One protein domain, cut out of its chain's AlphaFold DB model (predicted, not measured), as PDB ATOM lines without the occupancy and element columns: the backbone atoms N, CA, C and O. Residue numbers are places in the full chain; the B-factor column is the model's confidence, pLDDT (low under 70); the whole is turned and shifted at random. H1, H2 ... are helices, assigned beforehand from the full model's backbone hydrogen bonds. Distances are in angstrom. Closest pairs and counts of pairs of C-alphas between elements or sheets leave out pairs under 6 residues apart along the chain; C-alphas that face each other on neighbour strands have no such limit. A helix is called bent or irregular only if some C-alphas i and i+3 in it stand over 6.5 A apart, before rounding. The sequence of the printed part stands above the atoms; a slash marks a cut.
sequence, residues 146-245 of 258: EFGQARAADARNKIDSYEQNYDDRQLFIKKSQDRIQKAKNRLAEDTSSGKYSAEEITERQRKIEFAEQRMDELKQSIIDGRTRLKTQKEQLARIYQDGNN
ATOM      1  N   GLU A 146      64.450  -7.649 -24.852       86.12
ATOM      2  CA  GLU A 146      63.384  -8.319 -24.092       86.12
ATOM      3  C   GLU A 146      62.036  -7.623 -24.284       86.12
ATOM      4  O   GLU A 146      61.033  -8.285 -24.528       86.12
ATOM      5  N   PHE A 147      62.009  -6.287 -24.272       88.12
ATOM      6  CA  PHE A 147      60.785  -5.529 -24.533       88.12
ATOM      7  C   PHE A 147      60.240  -5.773 -25.947       88.12
ATOM      8  O   PHE A 147      59.034  -5.941 -26.137       88.12
ATOM      9  N   GLY A 148      61.131  -5.831 -26.943       86.56
ATOM     10  CA  GLY A 148      60.769  -6.186 -28.312       86.56
ATOM     11  C   GLY A 148      60.138  -7.576 -28.397       86.56
ATOM     12  O   GLY A 148      59.078  -7.724 -29.001       86.56
ATOM     13  N   GLN A 149      60.742  -8.570 -27.740       88.19
ATOM     14  CA  GLN A 149      60.233  -9.944 -27.678       88.19
ATOM     15  C   GLN A 149      58.896 -10.051 -26.933       88.19
ATOM     16  O   GLN A 149      57.993 -10.737 -27.409       88.19
ATOM     17  N   ALA A 150      58.733  -9.344 -25.813       88.88
ATOM     18  CA  ALA A 150      57.486  -9.321 -25.053       88.88
ATOM     19  C   ALA A 150      56.336  -8.735 -25.885       88.88
ATOM     20  O   ALA A 150      55.289  -9.358 -26.030       88.88
ATOM     21  N   ARG A 151      56.557  -7.590 -26.545       88.56
ATOM     22  CA  ARG A 151      55.551  -6.968 -27.422       88.56
ATOM     23  C   ARG A 151      55.193  -7.852 -28.620       88.56
ATOM     24  O   ARG A 151      54.039  -7.899 -29.042       88.56
ATOM     25  N   ALA A 152      56.192  -8.531 -29.170       87.75
ATOM     26  CA  ALA A 152      56.044  -9.524 -30.223       87.75
ATOM     27  C   ALA A 152      55.146 -10.696 -29.793       87.75
ATOM     28  O   ALA A 152      54.233 -11.071 -30.533       87.75
ATOM     29  N   ALA A 153      55.388 -11.247 -28.602       89.38
ATOM     30  CA  ALA A 153      54.589 -12.318 -28.018       89.38
ATOM     31  C   ALA A 153      53.158 -11.851 -27.707       89.38
ATOM     32  O   ALA A 153      52.204 -12.508 -28.116       89.38
ATOM     33  N   ASP A 154      52.995 -10.675 -27.100       90.56
ATOM     34  CA  ASP A 154      51.685 -10.087 -26.804       90.56
ATOM     35  C   ASP A 154      50.843  -9.871 -28.063       90.56
ATOM     36  O   ASP A 154      49.634 -10.106 -28.058       90.56
ATOM     37  N   ALA A 155      51.464  -9.427 -29.160       90.25
ATOM     38  CA  ALA A 155      50.772  -9.256 -30.432       90.25
ATOM     39  C   ALA A 155      50.249 -10.594 -30.983       90.25
ATOM     40  O   ALA A 155      49.116 -10.648 -31.458       90.25
ATOM     41  N   ARG A 156      51.043 -11.669 -30.881       90.25
ATOM     42  CA  ARG A 156      50.626 -13.023 -31.289       90.25
ATOM     43  C   ARG A 156      49.492 -13.540 -30.402       90.25
ATOM     44  O   ARG A 156      48.444 -13.896 -30.925       90.25
ATOM     45  N   ASN A 157      49.647 -13.440 -29.083       93.25
ATOM     46  CA  ASN A 157      48.629 -13.863 -28.117       93.25
ATOM     47  C   ASN A 157      47.286 -13.148 -28.336       93.25
ATOM     48  O   ASN A 157      46.228 -13.760 -28.224       93.25
ATOM     49  N   LYS A 158      47.309 -11.853 -28.682       93.06
ATOM     50  CA  LYS A 158      46.089 -11.107 -29.028       93.06
ATOM     51  C   LYS A 158      45.432 -11.628 -30.302       93.06
ATOM     52  O   LYS A 158      44.213 -11.752 -30.327       93.06
ATOM     53  N   ILE A 159      46.215 -11.932 -31.339       92.69
ATOM     54  CA  ILE A 159      45.686 -12.503 -32.585       92.69
ATOM     55  C   ILE A 159      45.014 -13.848 -32.308       92.69
ATOM     56  O   ILE A 159      43.876 -14.044 -32.727       92.69
ATOM     57  N   ASP A 160      45.679 -14.723 -31.557       92.69
ATOM     58  CA  ASP A 160      45.156 -16.051 -31.232       92.69
ATOM     59  C   ASP A 160      43.889 -15.953 -30.369       92.69
ATOM     60  O   ASP A 160      42.895 -16.630 -30.629       92.69
ATOM     61  N   SER A 161      43.870 -15.034 -29.397       94.75
ATOM     62  CA  SER A 161      42.678 -14.752 -28.593       94.75
ATOM     63  C   SER A 161      41.514 -14.240 -29.446       94.75
ATOM     64  O   SER A 161      40.373 -14.657 -29.248       94.75
ATOM     65  N   TYR A 162      41.762 -13.361 -30.423       93.44
ATOM     66  CA  TYR A 162      40.712 -12.931 -31.349       93.44
ATOM     67  C   TYR A 162      40.216 -14.079 -32.234       93.44
ATOM     68  O   TYR A 162      39.014 -14.163 -32.478       93.44
ATOM     69  N   GLU A 163      41.102 -14.966 -32.690       93.62
ATOM     70  CA  GLU A 163      40.746 -16.144 -33.491       93.62
ATOM     71  C   GLU A 163      39.785 -17.059 -32.713       93.62
ATOM     72  O   GLU A 163      38.681 -17.329 -33.190       93.62
ATOM     73  N   GLN A 164      40.128 -17.390 -31.462       95.19
ATOM     74  CA  GLN A 164      39.269 -18.164 -30.556       95.19
ATOM     75  C   GLN A 164      37.915 -17.487 -30.313       95.19
ATOM     76  O   GLN A 164      36.868 -18.107 -30.485       95.19
ATOM     77  N   ASN A 165      37.913 -16.183 -30.013       94.94
ATOM     78  CA  ASN A 165      36.672 -15.428 -29.824       94.94
ATOM     79  C   ASN A 165      35.757 -15.486 -31.062       94.94
ATOM     80  O   ASN A 165      34.530 -15.529 -30.937       94.94
ATOM     81  N   TYR A 166      36.321 -15.465 -32.273       94.62
ATOM     82  CA  TYR A 166      35.523 -15.604 -33.489       94.62
ATOM     83  C   TYR A 166      35.017 -17.029 -33.710       94.62
ATOM     84  O   TYR A 166      33.976 -17.182 -34.350       94.62
ATOM     85  N   ASP A 167      35.723 -18.059 -33.254       94.62
ATOM     86  CA  ASP A 167      35.245 -19.445 -33.303       94.62
ATOM     87  C   ASP A 167      34.074 -19.661 -32.335       94.62
ATOM     88  O   ASP A 167      33.026 -20.172 -32.744       94.62
ATOM     89  N   ASP A 168      34.177 -19.152 -31.107       95.31
ATOM     90  CA  ASP A 168      33.101 -19.225 -30.112       95.31
ATOM     91  C   ASP A 168      31.831 -18.522 -30.602       95.31
ATOM     92  O   ASP A 168      30.717 -19.052 -30.512       95.31
ATOM     93  N   ARG A 169      31.986 -17.343 -31.214       94.81
ATOM     94  CA  ARG A 169      30.859 -16.608 -31.807       94.81
ATOM     95  C   ARG A 169      30.229 -17.352 -32.988       94.81
ATOM     96  O   ARG A 169      29.013 -17.291 -33.155       94.81
ATOM     97  N   GLN A 170      31.009 -18.077 -33.793       93.69
ATOM     98  CA  GLN A 170      30.461 -18.916 -34.869       93.69
ATOM     99  C   GLN A 170      29.659 -20.095 -34.311       93.69
ATOM    100  O   GLN A 170      28.564 -20.392 -34.798       93.69
ATOM    101  N   LEU A 171      30.157 -20.735 -33.249       95.81
ATOM    102  CA  LEU A 171      29.415 -21.786 -32.558       95.81
ATOM    103  C   LEU A 171      28.099 -21.248 -31.978       95.81
ATOM    104  O   LEU A 171      27.055 -21.894 -32.109       95.81
ATOM    105  N   PHE A 172      28.132 -20.052 -31.388       95.31
ATOM    106  CA  PHE A 172      26.941 -19.370 -30.892       95.31
ATOM    107  C   PHE A 172      25.917 -19.091 -32.003       95.31
ATOM    108  O   PHE A 172      24.732 -19.374 -31.811       95.31
ATOM    109  N   ILE A 173      26.350 -18.609 -33.176       95.94
ATOM    110  CA  ILE A 173      25.461 -18.412 -34.334       95.94
ATOM    111  C   ILE A 173      24.799 -19.730 -34.719       95.94
ATOM    112  O   ILE A 173      23.580 -19.775 -34.858       95.94
ATOM    113  N   LYS A 174      25.570 -20.816 -34.835       96.69
ATOM    114  CA  LYS A 174      25.031 -22.128 -35.213       96.69
ATOM    115  C   LYS A 174      23.951 -22.604 -34.236       96.69
ATOM    116  O   LYS A 174      22.883 -23.038 -34.662       96.69
ATOM    117  N   LYS A 175      24.204 -22.491 -32.927       96.81
ATOM    118  CA  LYS A 175      23.218 -22.830 -31.883       96.81
ATOM    119  C   LYS A 175      21.980 -21.929 -31.957       96.81
ATOM    120  O   LYS A 175      20.860 -22.404 -31.797       96.81
ATOM    121  N   SER A 176      22.169 -20.639 -32.214       96.38
ATOM    122  CA  SER A 176      21.074 -19.668 -32.305       96.38
ATOM    123  C   SER A 176      20.202 -19.891 -33.541       96.38
ATOM    124  O   SER A 176      18.981 -19.814 -33.442       96.38
ATOM    125  N   GLN A 177      20.798 -20.253 -34.677       96.62
ATOM    126  CA  GLN A 177      20.071 -20.611 -35.896       96.62
ATOM    127  C   GLN A 177      19.183 -21.842 -35.693       96.62
ATOM    128  O   GLN A 177      18.025 -21.828 -36.100       96.62
ATOM    129  N   ASP A 178      19.679 -22.871 -34.998       97.38
ATOM    130  CA  ASP A 178      18.864 -24.040 -34.635       97.38
ATOM    131  C   ASP A 178      17.660 -23.646 -33.756       97.38
ATOM    132  O   ASP A 178      16.529 -24.070 -34.001       97.38
ATOM    133  N   ARG A 179      17.867 -22.757 -32.775       97.38
ATOM    134  CA  ARG A 179      16.784 -22.240 -31.918       97.38
ATOM    135  C   ARG A 179      15.744 -21.446 -32.710       97.38
ATOM    136  O   ARG A 179      14.548 -21.636 -32.494       97.38
ATOM    137  N   ILE A 180      16.181 -20.589 -33.633       97.69
ATOM    138  CA  ILE A 180      15.292 -19.830 -34.524       97.69
ATOM    139  C   ILE A 180      14.485 -20.782 -35.408       97.69
ATOM    140  O   ILE A 180      13.271 -20.628 -35.525       97.69
ATOM    141  N   GLN A 181      15.124 -21.810 -35.973       98.06
ATOM    142  CA  GLN A 181      14.434 -22.791 -36.806       98.06
ATOM    143  C   GLN A 181      13.371 -23.562 -36.013       98.06
ATOM    144  O   GLN A 181      12.248 -23.734 -36.483       98.06
ATOM    145  N   LYS A 182      13.685 -23.970 -34.780       97.94
ATOM    146  CA  LYS A 182      12.706 -24.589 -33.873       97.94
ATOM    147  C   LYS A 182      11.544 -23.646 -33.562       97.94
ATOM    148  O   LYS A 182      10.397 -24.083 -33.565       97.94
ATOM    149  N   ALA A 183      11.813 -22.359 -33.331       97.75
ATOM    150  CA  ALA A 183      10.768 -21.363 -33.101       97.75
ATOM    151  C   ALA A 183       9.854 -21.183 -34.325       97.75
ATOM    152  O   ALA A 183       8.638 -21.099 -34.162       97.75
ATOM    153  N   LYS A 184      10.417 -21.193 -35.541       98.06
ATOM    154  CA  LYS A 184       9.652 -21.160 -36.798       98.06
ATOM    155  C   LYS A 184       8.734 -22.364 -36.948       98.06
ATOM    156  O   LYS A 184       7.556 -22.194 -37.242       98.06
ATOM    157  N   ASN A 185       9.263 -23.563 -36.712       98.12
ATOM    158  CA  ASN A 185       8.482 -24.793 -36.815       98.12
ATOM    159  C   ASN A 185       7.318 -24.789 -35.809       98.12
ATOM    160  O   ASN A 185       6.178 -25.019 -36.198       98.12
ATOM    161  N   ARG A 186       7.584 -24.407 -34.550       97.25
ATOM    162  CA  ARG A 186       6.545 -24.265 -33.514       97.25
ATOM    163  C   ARG A 186       5.481 -23.237 -33.897       97.25
ATOM    164  O   ARG A 186       4.296 -23.501 -33.742       97.25
ATOM    165  N   LEU A 187       5.880 -22.084 -34.439       97.12
ATOM    166  CA  LEU A 187       4.924 -21.066 -34.879       97.12
ATOM    167  C   LEU A 187       4.042 -21.567 -36.034       97.12
ATOM    168  O   LEU A 187       2.851 -21.259 -36.062       97.12
ATOM    169  N   ALA A 188       4.598 -22.352 -36.961       96.88
ATOM    170  CA  ALA A 188       3.838 -22.963 -38.048       96.88
ATOM    171  C   ALA A 188       2.815 -23.988 -37.525       96.88
ATOM    172  O   ALA A 188       1.655 -23.958 -37.940       96.88
ATOM    173  N   GLU A 189       3.215 -24.834 -36.572       97.06
ATOM    174  CA  GLU A 189       2.319 -25.773 -35.886       97.06
ATOM    175  C   GLU A 189       1.194 -25.031 -35.155       97.06
ATOM    176  O   GLU A 189       0.020 -25.288 -35.422       97.06
ATOM    177  N   ASP A 190       1.534 -24.043 -34.323       94.31
ATOM    178  CA  ASP A 190       0.568 -23.266 -33.541       94.31
ATOM    179  C   ASP A 190      -0.416 -22.469 -34.430       94.31
ATOM    180  O   ASP A 190      -1.581 -22.271 -34.066       94.31
ATOM    181  N   THR A 191       0.042 -22.031 -35.610       95.19
ATOM    182  CA  THR A 191      -0.795 -21.386 -36.635       95.19
ATOM    183  C   THR A 191      -1.778 -22.386 -37.239       95.19
ATOM    184  O   THR A 191      -2.963 -22.084 -37.369       95.19
ATOM    185  N   SER A 192      -1.311 -23.592 -37.573       95.50
ATOM    186  CA  SER A 192      -2.157 -24.647 -38.142       95.50
ATOM    187  C   SER A 192      -3.184 -25.196 -37.148       95.50
ATOM    188  O   SER A 192      -4.297 -25.539 -37.542       95.50
ATOM    189  N   SER A 193      -2.847 -25.229 -35.855       95.19
ATOM    190  CA  SER A 193      -3.744 -25.686 -34.793       95.19
ATOM    191  C   SER A 193      -4.711 -24.600 -34.307       95.19
ATOM    192  O   SER A 193      -5.542 -24.879 -33.445       95.19
ATOM    193  N   GLY A 194      -4.587 -23.357 -34.793       95.19
ATOM    194  CA  GLY A 194      -5.417 -22.224 -34.368       95.19
ATOM    195  C   GLY A 194      -5.274 -21.879 -32.882       95.19
ATOM    196  O   GLY A 194      -6.224 -21.407 -32.263       95.19
ATOM    197  N   LYS A 195      -4.106 -22.155 -32.285       94.56
ATOM    198  CA  LYS A 195      -3.881 -21.994 -30.837       94.56
ATOM    199  C   LYS A 195      -3.780 -20.529 -30.408       94.56
ATOM    200  O   LYS A 195      -4.067 -20.213 -29.256       94.56
ATOM    201  N   TYR A 196      -3.369 -19.655 -31.323       94.00
ATOM    202  CA  TYR A 196      -3.214 -18.222 -31.090       94.00
ATOM    203  C   TYR A 196      -4.063 -17.403 -32.053       94.00
ATOM    204  O   TYR A 196      -4.420 -17.854 -33.144       94.00
ATOM    205  N   SER A 197      -4.340 -16.166 -31.656       96.19
ATOM    206  CA  SER A 197      -4.952 -15.175 -32.535       96.19
ATOM    207  C   SER A 197      -4.000 -14.748 -33.663       96.19
ATOM    208  O   SER A 197      -2.777 -14.855 -33.558       96.19
ATOM    209  N   ALA A 198      -4.562 -14.209 -34.749       95.06
ATOM    210  CA  ALA A 198      -3.778 -13.702 -35.879       95.06
ATOM    211  C   ALA A 198      -2.800 -12.578 -35.473       95.06
ATOM    212  O   ALA A 198      -1.695 -12.479 -36.014       95.06
ATOM    213  N   GLU A 199      -3.185 -11.755 -34.496       95.81
ATOM    214  CA  GLU A 199      -2.349 -10.686 -33.945       95.81
ATOM    215  C   GLU A 199      -1.137 -11.256 -33.196       95.81
ATOM    216  O   GLU A 199      -0.001 -10.865 -33.472       95.81
ATOM    217  N   GLU A 200      -1.346 -12.251 -32.328       95.38
ATOM    218  CA  GLU A 200      -0.263 -12.929 -31.603       95.38
ATOM    219  C   GLU A 200       0.697 -13.671 -32.543       95.38
ATOM    220  O   GLU A 200       1.912 -13.650 -32.328       95.38
ATOM    221  N   ILE A 201       0.178 -14.313 -33.597       96.75
ATOM    222  CA  ILE A 201       1.004 -14.972 -34.621       96.75
ATOM    223  C   ILE A 201       1.893 -13.942 -35.320       96.75
ATOM    224  O   ILE A 201       3.097 -14.161 -35.458       96.75
ATOM    225  N   THR A 202       1.327 -12.795 -35.699       97.12
ATOM    226  CA  THR A 202       2.069 -11.713 -36.360       97.12
ATOM    227  C   THR A 202       3.160 -11.145 -35.453       97.12
ATOM    228  O   THR A 202       4.285 -10.916 -35.900       97.12
ATOM    229  N   GLU A 203       2.873 -10.939 -34.166       97.50
ATOM    230  CA  GLU A 203       3.871 -10.456 -33.209       97.50
ATOM    231  C   GLU A 203       5.021 -11.461 -33.032       97.50
ATOM    232  O   GLU A 203       6.196 -11.083 -33.041       97.50
ATOM    233  N   ARG A 204       4.701 -12.754 -32.903       97.62
ATOM    234  CA  ARG A 204       5.704 -13.825 -32.792       97.62
ATOM    235  C   ARG A 204       6.554 -13.934 -34.054       97.62
ATOM    236  O   ARG A 204       7.773 -14.037 -33.941       97.62
ATOM    237  N   GLN A 205       5.932 -13.842 -35.225       97.62
ATOM    238  CA  GLN A 205       6.623 -13.838 -36.510       97.62
ATOM    239  C   GLN A 205       7.626 -12.679 -36.595       97.62
ATOM    240  O   GLN A 205       8.799 -12.912 -36.878       97.62
ATOM    241  N   ARG A 206       7.220 -11.456 -36.228       97.75
ATOM    242  CA  ARG A 206       8.126 -10.291 -36.198       97.75
ATOM    243  C   ARG A 206       9.312 -10.484 -35.255       97.75
ATOM    244  O   ARG A 206      10.422 -10.067 -35.573       97.75
ATOM    245  N   LYS A 207       9.107 -11.111 -34.091       97.81
ATOM    246  CA  LYS A 207      10.202 -11.407 -33.147       97.81
ATOM    247  C   LYS A 207      11.205 -12.398 -33.736       97.81
ATOM    248  O   LYS A 207      12.405 -12.223 -33.540       97.81
ATOM    249  N   ILE A 208      10.723 -13.409 -34.457       97.50
ATOM    250  CA  ILE A 208      11.574 -14.372 -35.165       97.50
ATOM    251  C   ILE A 208      12.365 -13.666 -36.272       97.50
ATOM    252  O   ILE A 208      13.582 -13.805 -36.314       97.50
ATOM    253  N   GLU A 209      11.708 -12.862 -37.108       97.94
ATOM    254  CA  GLU A 209      12.360 -12.098 -38.185       97.94
ATOM    255  C   GLU A 209      13.428 -11.141 -37.648       97.94
ATOM    256  O   GLU A 209      14.539 -11.075 -38.172       97.94
ATOM    257  N   PHE A 210      13.131 -10.444 -36.550       96.81
ATOM    258  CA  PHE A 210      14.107  -9.585 -35.890       96.81
ATOM    259  C   PHE A 210      15.318 -10.381 -35.385       96.81
ATOM    260  O   PHE A 210      16.457  -9.942 -35.549       96.81
ATOM    261  N   ALA A 211      15.103 -11.561 -34.796       96.81
ATOM    262  CA  ALA A 211      16.197 -12.424 -34.360       96.81
ATOM    263  C   ALA A 211      17.057 -12.899 -35.545       96.81
ATOM    264  O   ALA A 211      18.281 -12.915 -35.433       96.81
ATOM    265  N   GLU A 212      16.443 -13.226 -36.684       97.12
ATOM    266  CA  GLU A 212      17.154 -13.601 -37.913       97.12
ATOM    267  C   GLU A 212      18.029 -12.477 -38.443       97.12
ATOM    268  O   GLU A 212      19.225 -12.683 -38.646       97.12
ATOM    269  N   GLN A 213      17.469 -11.274 -38.560       97.50
ATOM    270  CA  GLN A 213      18.222 -10.108 -39.002       97.50
ATOM    271  C   GLN A 213      19.456  -9.873 -38.116       97.50
ATOM    272  O   GLN A 213      20.555  -9.638 -38.616       97.50
ATOM    273  N   ARG A 214      19.305  -9.987 -36.790       95.38
ATOM    274  CA  ARG A 214      20.430  -9.843 -35.854       95.38
ATOM    275  C   ARG A 214      21.485 -10.933 -36.016       95.38
ATOM    276  O   ARG A 214      22.671 -10.650 -35.848       95.38
ATOM    277  N   MET A 215      21.085 -12.162 -36.336       95.00
ATOM    278  CA  MET A 215      22.038 -13.241 -36.610       95.00
ATOM    279  C   MET A 215      22.822 -12.992 -37.897       95.00
ATOM    280  O   MET A 215      24.029 -13.241 -37.922       95.00
ATOM    281  N   ASP A 216      22.179 -12.450 -38.927       95.69
ATOM    282  CA  ASP A 216      22.848 -12.093 -40.176       95.69
ATOM    283  C   ASP A 216      23.837 -10.934 -39.983       95.69
ATOM    284  O   ASP A 216      24.985 -11.027 -40.425       95.69
ATOM    285  N   GLU A 217      23.448  -9.889 -39.245       96.12
ATOM    286  CA  GLU A 217      24.341  -8.783 -38.861       96.12
ATOM    287  C   GLU A 217      25.577  -9.294 -38.101       96.12
ATOM    288  O   GLU A 217      26.717  -8.939 -38.425       96.12
ATOM    289  N   LEU A 218      25.376 -10.179 -37.116       94.88
ATOM    290  CA  LEU A 218      26.469 -10.768 -36.341       94.88
ATOM    291  C   LEU A 218      27.389 -11.626 -37.220       94.88
ATOM    292  O   LEU A 218      28.613 -11.554 -37.091       94.88
ATOM    293  N   LYS A 219      26.821 -12.409 -38.142       95.81
ATOM    294  CA  LYS A 219      27.588 -13.235 -39.080       95.81
ATOM    295  C   LYS A 219      28.489 -12.380 -39.966       95.81
ATOM    296  O   LYS A 219      29.668 -12.710 -40.105       95.81
ATOM    297  N   GLN A 220      27.970 -11.279 -40.512       97.00
ATOM    298  CA  GLN A 220      28.766 -10.346 -41.314       97.00
ATOM    299  C   GLN A 220      29.884  -9.703 -40.492       97.00
ATOM    300  O   GLN A 220      31.039  -9.708 -40.913       97.00
ATOM    301  N   SER A 221      29.583  -9.263 -39.267       95.50
ATOM    302  CA  SER A 221      30.593  -8.698 -38.366       95.50
ATOM    303  C   SER A 221      31.755  -9.666 -38.091       95.50
ATOM    304  O   SER A 221      32.913  -9.248 -38.072       95.50
ATOM    305  N   ILE A 222      31.481 -10.967 -37.932       95.19
ATOM    306  CA  ILE A 222      32.538 -11.977 -37.756       95.19
ATOM    307  C   ILE A 222      33.355 -12.166 -39.039       95.19
ATOM    308  O   ILE A 222      34.574 -12.313 -38.956       95.19
ATOM    309  N   ILE A 223      32.720 -12.173 -40.214       96.62
ATOM    310  CA  ILE A 223      33.419 -12.298 -41.505       96.62
ATOM    311  C   ILE A 223      34.387 -11.123 -41.698       96.62
ATOM    312  O   ILE A 223      35.571 -11.329 -41.991       96.62
ATOM    313  N   ASP A 224      33.916  -9.900 -41.460       96.00
ATOM    314  CA  ASP A 224      34.734  -8.690 -41.534       96.00
ATOM    315  C   ASP A 224      35.874  -8.724 -40.512       96.00
ATOM    316  O   ASP A 224      37.031  -8.427 -40.831       96.00
ATOM    317  N   GLY A 225      35.563  -9.137 -39.282       95.00
ATOM    318  CA  GLY A 225      36.521  -9.297 -38.196       95.00
ATOM    319  C   GLY A 225      37.646 -10.279 -38.530       95.00
ATOM    320  O   GLY A 225      38.823  -9.943 -38.387       95.00
ATOM    321  N   ARG A 226      37.304 -11.460 -39.059       95.12
ATOM    322  CA  ARG A 226      38.277 -12.470 -39.509       95.12
ATOM    323  C   ARG A 226      39.124 -11.979 -40.677       95.12
ATOM    324  O   ARG A 226      40.324 -12.240 -40.710       95.12
ATOM    325  N   THR A 227      38.527 -11.243 -41.611       96.31
ATOM    326  CA  THR A 227      39.259 -10.664 -42.746       96.31
ATOM    327  C   THR A 227      40.329  -9.688 -42.259       96.31
ATOM    328  O   THR A 227      41.484  -9.772 -42.673       96.31
ATOM    329  N   ARG A 228      39.982  -8.807 -41.312       95.38
ATOM    330  CA  ARG A 228      40.944  -7.881 -40.690       95.38
ATOM    331  C   ARG A 228      42.031  -8.625 -39.916       95.38
ATOM    332  O   ARG A 228      43.202  -8.273 -40.041       95.38
ATOM    333  N   LEU A 229      41.657  -9.659 -39.163       94.62
ATOM    334  CA  LEU A 229      42.595 -10.477 -38.394       94.62
ATOM    335  C   LEU A 229      43.610 -11.183 -39.303       94.62
ATOM    336  O   LEU A 229      44.807 -11.171 -39.021       94.62
ATOM    337  N   LYS A 230      43.154 -11.731 -40.436       95.50
ATOM    338  CA  LYS A 230      44.022 -12.342 -41.448       95.50
ATOM    339  C   LYS A 230      45.055 -11.342 -41.972       95.50
ATOM    340  O   LYS A 230      46.245 -11.644 -41.968       95.50
ATOM    341  N   THR A 231      44.625 -10.135 -42.338       94.75
ATOM    342  CA  THR A 231      45.538  -9.070 -42.786       94.75
ATOM    343  C   THR A 231      46.565  -8.706 -41.711       94.75
ATOM    344  O   THR A 231      47.745  -8.554 -42.018       94.75
ATOM    345  N   GLN A 232      46.154  -8.605 -40.441       91.81
ATOM    346  CA  GLN A 232      47.076  -8.338 -39.327       91.81
ATOM    347  C   GLN A 232      48.103  -9.464 -39.145       91.81
ATOM    348  O   GLN A 232      49.286  -9.189 -38.947       91.81
ATOM    349  N   LYS A 233      47.675 -10.726 -39.264       92.75
ATOM    350  CA  LYS A 233      48.546 -11.909 -39.185       92.75
ATOM    351  C   LYS A 233      49.579 -11.921 -40.314       92.75
ATOM    352  O   LYS A 233      50.758 -12.157 -40.060       92.75
ATOM    353  N   GLU A 234      49.168 -11.588 -41.538       92.94
ATOM    354  CA  GLU A 234      50.064 -11.464 -42.695       92.94
ATOM    355  C   GLU A 234      51.072 -10.318 -42.534       92.94
ATOM    356  O   GLU A 234      52.260 -10.503 -42.792       92.94
ATOM    357  N   GLN A 235      50.632  -9.142 -42.073       90.19
ATOM    358  CA  GLN A 235      51.523  -8.008 -41.799       90.19
ATOM    359  C   GLN A 235      52.553  -8.351 -40.723       90.19
ATOM    360  O   GLN A 235      53.740  -8.070 -40.888       90.19
ATOM    361  N   LEU A 236      52.109  -9.001 -39.645       88.06
ATOM    362  CA  LEU A 236      52.987  -9.444 -38.575       88.06
ATOM    363  C   LEU A 236      54.017 -10.460 -39.097       88.06
ATOM    364  O   LEU A 236      55.200 -10.332 -38.796       88.06
ATOM    365  N   ALA A 237      53.594 -11.423 -39.922       89.06
ATOM    366  CA  ALA A 237      54.485 -12.410 -40.533       89.06
ATOM    367  C   ALA A 237      55.550 -11.775 -41.442       89.06
ATOM    368  O   ALA A 237      56.715 -12.159 -41.354       89.06
ATOM    369  N   ARG A 238      55.183 -10.774 -42.258       89.50
ATOM    370  CA  ARG A 238      56.136 -10.044 -43.116       89.50
ATOM    371  C   ARG A 238      57.222  -9.346 -42.300       89.50
ATOM    372  O   ARG A 238      58.397  -9.511 -42.596       89.50
ATOM    373  N   ILE A 239      56.843  -8.668 -41.214       84.44
ATOM    374  CA  ILE A 239      57.803  -8.002 -40.314       84.44
ATOM    375  C   ILE A 239      58.818  -9.005 -39.739       84.44
ATOM    376  O   ILE A 239      60.000  -8.685 -39.626       84.44
ATOM    377  N   TYR A 240      58.389 -10.228 -39.403       79.81
ATOM    378  CA  TYR A 240      59.305 -11.268 -38.920       79.81
ATOM    379  C   TYR A 240      60.208 -11.850 -40.013       79.81
ATOM    380  O   TYR A 240      61.352 -12.186 -39.718       79.81
ATOM    381  N   GLN A 241      59.716 -11.990 -41.246       80.38
ATOM    382  CA  GLN A 241      60.517 -12.502 -42.362       80.38
ATOM    383  C   GLN A 241      61.580 -11.491 -42.808       80.38
ATOM    384  O   GLN A 241      62.742 -11.862 -42.965       80.38
ATOM    385  N   ASP A 242      61.214 -10.215 -42.925       71.75
ATOM    386  CA  ASP A 242      62.137  -9.151 -43.337       71.75
ATOM    387  C   ASP A 242      63.196  -8.866 -42.258       71.75
ATOM    388  O   ASP A 242      64.362  -8.627 -42.570       71.75
ATOM    389  N   GLY A 243      62.828  -8.977 -40.975       58.78
ATOM    390  CA  GLY A 243      63.755  -8.816 -39.850       58.78
ATOM    391  C   GLY A 243      64.805  -9.927 -39.714       58.78
ATOM    392  O   GLY A 243      65.822  -9.713 -39.059       58.78
ATOM    393  N   ASN A 244      64.591 -11.095 -40.333       55.44
ATOM    394  CA  ASN A 244      65.516 -12.234 -40.270       55.44
ATOM    395  C   ASN A 244      66.541 -12.256 -41.422       55.44
ATOM    396  O   ASN A 244      67.534 -12.967 -41.336       55.44
ATOM    397  N   ASN A 245      66.325 -11.465 -42.480       54.12
ATOM    398  CA  ASN A 245      67.224 -11.373 -43.641       54.12
ATOM    399  C   ASN A 245      68.186 -10.164 -43.584       54.12
ATOM    400  O   ASN A 245      68.979  -9.979 -44.503       54.12
TER     401      ASN A 245
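What this domain is: This is residues 146 to 245 of the 258 residues of an uncharacterized protein of Flavobacteriaceae bacterium MAR_2010_188 (UniProt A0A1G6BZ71). Two long helices, H1 and H2, lie side by side as one long, slender helical hairpin, H2 folding back along H1 after a tight turn at residues 193 to 197. The pair makes the whole length of a rod, and at the end away from the turn the first residues, 146 to 151 of H1, stand free. The printed part has 100 residues with two named helices, H1 then H2 along the chain, and no named strand; its class is all helix. It is extended, with a radius of gyration of the C-alphas of 22.2 A and spans of 73 by 17 by 16 A.

Where its parts are: H1 is residues 146 to 192, 69.0 A from first to last C-alpha; it begins with C-alpha 146 at (63.384, -8.319, -24.092) and ends with C-alpha 192 at (-2.157, -24.647, -38.142). H2 is residues 198 to 244, 69.4 A from first to last C-alpha, and ends with C-alpha 244 at (65.516, -12.234, -40.270). Each helix has 47 residues, and neither is bent.

How they stand to each other: H1 and H2 touch, with 27 pairs of C-alphas within 8 A. Their closest C-alphas, those of Tyr 166 and Ile 222, are 6.3 A apart. The two run opposite ways at a shallow tilt of 20 degrees, and their centres are 8.9 A apart. They form a helical hairpin. In H1 and H2 every O i to N i+4 pair is within hydrogen-bond range.

The domain as a whole: The two C-alphas farthest apart are those of Gly 194 and Asn 245, at 74.0 A, while the first and last printed C-alphas, of Glu 146 and Asn 245, are 20.2 A apart. The printed part has no cut, and the link from H1 to H2, with 5 residues between them, is tight. The mean pLDDT of the printed part is 92.9; residues 243 to 245 are under 70.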